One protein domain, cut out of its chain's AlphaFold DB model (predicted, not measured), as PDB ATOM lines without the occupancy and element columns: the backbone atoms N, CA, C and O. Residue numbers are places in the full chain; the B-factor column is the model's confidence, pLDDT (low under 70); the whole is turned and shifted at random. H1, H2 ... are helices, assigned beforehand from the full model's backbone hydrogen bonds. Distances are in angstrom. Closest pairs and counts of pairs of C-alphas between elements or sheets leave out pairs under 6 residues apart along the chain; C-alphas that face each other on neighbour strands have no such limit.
ATOM      1  N   ASP A 306     157.265 154.472 156.242       78.06
ATOM      2  CA  ASP A 306     158.498 153.698 156.057       78.06
ATOM      3  C   ASP A 306     158.900 152.953 157.341       78.06
ATOM      4  O   ASP A 306     159.371 151.814 157.305       78.06
ATOM      5  N   TYR A 307     158.651 153.565 158.503       79.00
ATOM      6  CA  TYR A 307     158.977 153.001 159.816       79.00
ATOM      7  C   TYR A 307     158.010 151.887 160.231       79.00
ATOM      8  O   TYR A 307     158.407 150.920 160.893       79.00
ATOM      9  N   GLN A 308     156.747 151.978 159.801       76.69
ATOM     10  CA  GLN A 308     155.754 150.930 160.044       76.69
ATOM     11  C   GLN A 308     156.101 149.654 159.270       76.69
ATOM     12  O   GLN A 308     155.997 148.557 159.826       76.69
ATOM     13  N   ALA A 309     156.580 149.788 158.028       73.19
ATOM     14  CA  ALA A 309     156.969 148.660 157.181       73.19
ATOM     15  C   ALA A 309     158.120 147.828 157.782       73.19
ATOM     16  O   ALA A 309     158.130 146.600 157.673       73.19
ATOM     17  N   ILE A 310     159.056 148.478 158.480       74.44
ATOM     18  CA  ILE A 310     160.237 147.838 159.086       74.44
ATOM     19  C   ILE A 310     160.056 147.460 160.569       74.44
ATOM     20  O   ILE A 310     160.994 146.965 161.193       74.44
ATOM     21  N   ARG A 311     158.859 147.666 161.145       73.94
ATOM     22  CA  ARG A 311     158.553 147.497 162.586       73.94
ATOM     23  C   ARG A 311     159.533 148.223 163.519       73.94
ATOM     24  O   ARG A 311     159.821 147.736 164.615       73.94
ATOM     25  N   GLN A 312     160.050 149.372 163.099       75.44
ATOM     26  CA  GLN A 312     160.883 150.228 163.944       75.44
ATOM     27  C   GLN A 312     160.070 151.431 164.428       75.44
ATOM     28  O   GLN A 312     159.091 151.836 163.806       75.44
ATOM     29  N   GLY A 313     160.458 151.996 165.572       81.25
ATOM     30  CA  GLY A 313     159.898 153.270 166.020       81.25
ATOM     31  C   GLY A 313     160.296 154.406 165.072       81.25
ATOM     32  O   GLY A 313     161.373 154.363 164.481       81.25
ATOM     33  N   ILE A 314     159.435 155.418 164.947       82.44
ATOM     34  CA  ILE A 314     159.700 156.643 164.174       82.44
ATOM     35  C   ILE A 314     161.028 157.255 164.634       82.44
ATOM     36  O   ILE A 314     161.204 157.485 165.820       82.44
ATOM     37  N   SER A 315     161.964 157.534 163.728       80.94
ATOM     38  CA  SER A 315     163.279 158.077 164.103       80.94
ATOM     39  C   SER A 315     163.190 159.437 164.815       80.94
ATOM     40  O   SER A 315     162.318 160.256 164.531       80.94
ATOM     41  N   MET A 316     164.161 159.743 165.683       78.31
ATOM     42  CA  MET A 316     164.295 161.059 166.330       78.31
ATOM     43  C   MET A 316     164.477 162.205 165.319       78.31
ATOM     44  O   MET A 316     164.087 163.337 165.602       78.31
ATOM     45  N   SER A 317     165.011 161.911 164.127       74.44
ATOM     46  CA  SER A 317     165.117 162.867 163.014       74.44
ATOM     47  C   SER A 317     163.756 163.323 162.480       74.44
ATOM     48  O   SER A 317     163.651 164.417 161.943       74.44
ATOM     49  N   CYS A 318     162.699 162.534 162.684       79.56
ATOM     50  CA  CYS A 318     161.343 162.904 162.297       79.56
ATOM     51  C   CYS A 318     160.708 163.947 163.225       79.56
ATOM     52  O   CYS A 318     159.629 164.446 162.924       79.56
ATOM     53  N   CYS A 319     161.344 164.274 164.354       85.31
ATOM     54  CA  CYS A 319     160.797 165.164 165.372       85.31
ATOM     55  C   CYS A 319     161.550 166.506 165.409       85.31
ATOM     56  O   CYS A 319     162.622 166.569 166.012       85.31
ATOM     57  N   PRO A 320     160.994 167.615 164.879       77.88
ATOM     58  CA  PRO A 320     161.716 168.882 164.676       77.88
ATOM     59  C   PRO A 320     162.325 169.457 165.956       77.88
ATOM     60  O   PRO A 320     163.484 169.872 166.005       77.88
ATOM     61  N   ARG A 321     161.540 169.477 167.039       80.62
ATOM     62  CA  ARG A 321     161.980 170.055 168.319       80.62
ATOM     63  C   ARG A 321     162.966 169.150 169.046       80.62
ATOM     64  O   ARG A 321     163.852 169.656 169.724       80.62
ATOM     65  N   ALA A 322     162.808 167.836 168.904       79.56
ATOM     66  CA  ALA A 322     163.718 166.867 169.493       79.56
ATOM     67  C   ALA A 322     165.061 166.871 168.764       79.56
ATOM     68  O   ALA A 322     166.094 166.960 169.412       79.56
ATOM     69  N   PHE A 323     165.041 166.870 167.433       71.19
ATOM     70  CA  PHE A 323     166.230 166.896 166.589       71.19
ATOM     71  C   PHE A 323     167.122 168.114 166.868       71.19
ATOM     72  O   PHE A 323     168.335 167.979 167.003       71.19
ATOM     73  N   ARG A 324     166.522 169.297 167.054       71.19
ATOM     74  CA  ARG A 324     167.255 170.551 167.315       71.19
ATOM     75  C   ARG A 324     167.681 170.756 168.774       71.19
ATOM     76  O   ARG A 324     168.319 171.762 169.095       71.19
ATOM     77  N   ALA A 325     167.297 169.874 169.694       78.25
ATOM     78  CA  ALA A 325     167.636 170.057 171.099       78.25
ATOM     79  C   ALA A 325     169.114 169.718 171.358       78.25
ATOM     80  O   ALA A 325     169.612 168.680 170.939       78.25
ATOM     81  N   LYS A 326     169.814 170.599 172.083       69.31
ATOM     82  CA  LYS A 326     171.270 170.507 172.305       69.31
ATOM     83  C   LYS A 326     171.695 169.504 173.381       69.31
ATOM     84  O   LYS A 326     172.878 169.210 173.500       69.31
ATOM     85  N   THR A 327     170.770 169.024 174.210       80.25
ATOM     86  CA  THR A 327     171.082 168.120 175.327       80.25
ATOM     87  C   THR A 327     170.296 166.823 175.209       80.25
ATOM     88  O   THR A 327     169.102 166.850 174.917       80.25
ATOM     89  N   ASN A 328     170.937 165.692 175.516       78.62
ATOM     90  CA  ASN A 328     170.315 164.361 175.436       78.62
ATOM     91  C   ASN A 328     169.019 164.265 176.260       78.62
ATOM     92  O   ASN A 328     168.051 163.629 175.847       78.62
ATOM     93  N   TYR A 329     168.973 164.941 177.413       83.50
ATOM     94  CA  TYR A 329     167.776 164.997 178.253       83.50
ATOM     95  C   TYR A 329     166.621 165.732 177.558       83.50
ATOM     96  O   TYR A 329     165.505 165.217 177.511       83.50
ATOM     97  N   ALA A 330     166.882 166.907 176.974       82.44
ATOM     98  CA  ALA A 330     165.865 167.667 176.255       82.44
ATOM     99  C   ALA A 330     165.425 166.952 174.969       82.44
ATOM    100  O   ALA A 330     164.228 166.904 174.696       82.44
ATOM    101  N   GLN A 331     166.359 166.345 174.230       84.06
ATOM    102  CA  GLN A 331     166.064 165.539 173.042       84.06
ATOM    103  C   GLN A 331     165.084 164.414 173.373       84.06
ATOM    104  O   GLN A 331     164.044 164.295 172.733       84.06
ATOM    105  N   HIS A 332     165.360 163.638 174.425       88.62
ATOM    106  CA  HIS A 332     164.523 162.500 174.794       88.62
ATOM    107  C   HIS A 332     163.123 162.916 175.274       88.62
ATOM    108  O   HIS A 332     162.136 162.270 174.923       88.62
ATOM    109  N   GLN A 333     163.019 164.004 176.045       91.50
ATOM    110  CA  GLN A 333     161.722 164.534 176.483       91.50
ATOM    111  C   GLN A 333     160.906 165.072 175.303       91.50
ATOM    112  O   GLN A 333     159.744 164.706 175.135       91.50
ATOM    113  N   LEU A 334     161.525 165.876 174.435       89.25
ATOM    114  CA  LEU A 334     160.859 166.451 173.264       89.25
ATOM    115  C   LEU A 334     160.484 165.389 172.229       89.25
ATOM    116  O   LEU A 334     159.477 165.543 171.544       89.25
ATOM    117  N   TYR A 335     161.252 164.305 172.132       90.12
ATOM    118  CA  TYR A 335     160.934 163.169 171.273       90.12
ATOM    119  C   TYR A 335     159.718 162.397 171.776       90.12
ATOM    120  O   TYR A 335     158.809 162.132 170.994       90.12
ATOM    121  N   LYS A 336     159.629 162.124 173.085       91.69
ATOM    122  CA  LYS A 336     158.418 161.534 173.679       91.69
ATOM    123  C   LYS A 336     157.191 162.399 173.422       91.69
ATOM    124  O   LYS A 336     156.202 161.905 172.892       91.69
ATOM    125  N   THR A 337     157.295 163.703 173.690       93.12
ATOM    126  CA  THR A 337     156.213 164.651 173.400       93.12
ATOM    127  C   THR A 337     155.860 164.664 171.913       93.12
ATOM    128  O   THR A 337     154.682 164.716 171.573       93.12
ATOM    129  N   CYS A 338     156.845 164.595 171.017       90.12
ATOM    130  CA  CYS A 338     156.621 164.550 169.574       90.12
ATOM    131  C   CYS A 338     155.820 163.317 169.142       90.12
ATOM    132  O   CYS A 338     154.851 163.458 168.394       90.12
ATOM    133  N   LEU A 339     156.171 162.133 169.652       90.25
ATOM    134  CA  LEU A 339     155.445 160.895 169.367       90.25
ATOM    135  C   LEU A 339     154.020 160.920 169.937       90.25
ATOM    136  O   LEU A 339     153.072 160.563 169.239       90.25
ATOM    137  N   GLU A 340     153.858 161.378 171.181       92.38
ATOM    138  CA  GLU A 340     152.554 161.465 171.857       92.38
ATOM    139  C   GLU A 340     151.614 162.468 171.175       92.38
ATOM    140  O   GLU A 340     150.430 162.190 170.985       92.38
ATOM    141  N   SER A 341     152.146 163.623 170.768       90.38
ATOM    142  CA  SER A 341     151.389 164.684 170.087       90.38
ATOM    143  C   SER A 341     151.291 164.503 168.571       90.38
ATOM    144  O   SER A 341     150.634 165.311 167.916       90.38
ATOM    145  N   LYS A 342     151.944 163.475 168.009       88.31
ATOM    146  CA  LYS A 342     152.088 163.249 166.562       88.31
ATOM    147  C   LYS A 342     152.585 164.484 165.797       88.31
ATOM    148  O   LYS A 342     152.123 164.773 164.699       88.31
ATOM    149  N   SER A 343     153.522 165.226 166.386       84.56
ATOM    150  CA  SER A 343     154.102 166.445 165.798       84.56
ATOM    151  C   SER A 343     155.392 166.183 165.008       84.56
ATOM    152  O   SER A 343     156.281 167.033 164.949       84.56
ATOM    153  N   TYR A 344     155.504 164.991 164.421       84.75
ATOM    154  CA  TYR A 344     156.593 164.625 163.519       84.75
ATOM    155  C   TYR A 344     156.343 165.150 162.096       84.75
ATOM    156  O   TYR A 344     155.217 165.512 161.749       84.75
ATOM    157  N   PHE A 345     157.388 165.213 161.269       82.06
ATOM    158  CA  PHE A 345     157.227 165.549 159.853       82.06
ATOM    159  C   PHE A 345     156.415 164.464 159.134       82.06
ATOM    160  O   PHE A 345     156.638 163.273 159.346       82.06
ATOM    161  N   ASN A 346     155.481 164.891 158.285       77.62
ATOM    162  CA  ASN A 346     154.573 164.001 157.553       77.62
ATOM    163  C   ASN A 346     155.006 163.754 156.104       77.62
ATOM    164  O   ASN A 346     154.385 162.941 155.435       77.62
ATOM    165  N   VAL A 347     156.032 164.465 155.632       75.56
ATOM    166  CA  VAL A 347     156.580 164.351 154.277       75.56
ATOM    167  C   VAL A 347     158.016 163.842 154.380       75.56
ATOM    168  O   VAL A 347     158.782 164.275 155.257       75.56
ATOM    169  N   GLY A 348     158.349 162.872 153.533       74.94
ATOM    170  CA  GLY A 348     159.684 162.298 153.439       74.94
ATOM    171  C   GLY A 348     160.655 163.135 152.612       74.94
ATOM    172  O   GLY A 348     160.274 164.090 151.938       74.94
ATOM    173  N   CYS A 349     161.940 162.793 152.694       70.62
ATOM    174  CA  CYS A 349     162.991 163.505 151.968       70.62
ATOM    175  C   CYS A 349     162.809 163.414 150.447       70.62
ATOM    176  O   CYS A 349     163.134 164.366 149.748       70.62
TER     177      CYS A 349
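This is residues 306 to 349 of the 397 residues of the protein "Superoxide dismutase [Cu-Zn]" of Papilio machaon (UniProt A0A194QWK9). What would one see first in this model? One longer helix, H3, has the one-turn helix H2 packed on it near the H3 residue Gln 331, and the chain between H1 and H2 reaches away from this pair to H1, a second short helix that lies apart from both. After H3 the last residues, 342 to 349, run on with no named helix. What is it made of, and how large is it? The printed part has 44 residues with three named helices, in the order H1, H2, H3, and no named strand, and its class is all helix. It is compact, with a radius of gyration of the C-alphas of 10.4 A, and its elongated outline spans 30 by 19 by 16 A.

Which part touches the longest helix? H3, residues 328 to 341, touches H2, residues 320 to 323, with 13 pairs of C-alphas within 8 A. The closest C-alphas of the two are those of Ala 322 and Gln 331, 4.5 A apart, and the helix centres are 7.8 A apart. Which part stays away? H1, residues 306 to 309, touches no helix. It is apart from H3, and it is apart from H2 too. What do the backbone N and O atoms show? In H3 every O i to N i+4 pair is within hydrogen-bond range. H1 and H2, with 4 residues each, are too short for any such pair, and in each of them the one pair of O i and N i+3 is not within range.

Where does the longest helix run? H3 has 14 residues and goes from C-alpha 328 at (170.315, 164.361, 175.436) to C-alpha 341 at (151.389, 164.684, 170.087), 19.7 A from first to last C-alpha. Where are the two short helices? H2 runs from Pro 320 to Phe 323, 5.3 A from first to last C-alpha. H1 runs from Asp 306, whose C-alpha is at (158.498, 153.698, 156.057), to Ala 309, 5.4 A from first to last C-alpha.

How far does the printed part reach? The two C-alphas farthest apart are those of Ala 309 and Lys 326, 30.2 A, while those of Asp 306 and Cys 349, the first and last printed, are 11.5 A apart. Is there a cut, and how long are the links? The printed part has no cut. The link from H1 to H2 is short, with 10 residues, and the link from H2 to H3 is tight, with 4 residues. Where is the confidence low? The mean pLDDT of the printed part is 81.3, and one residue, Lys 326, is under 70.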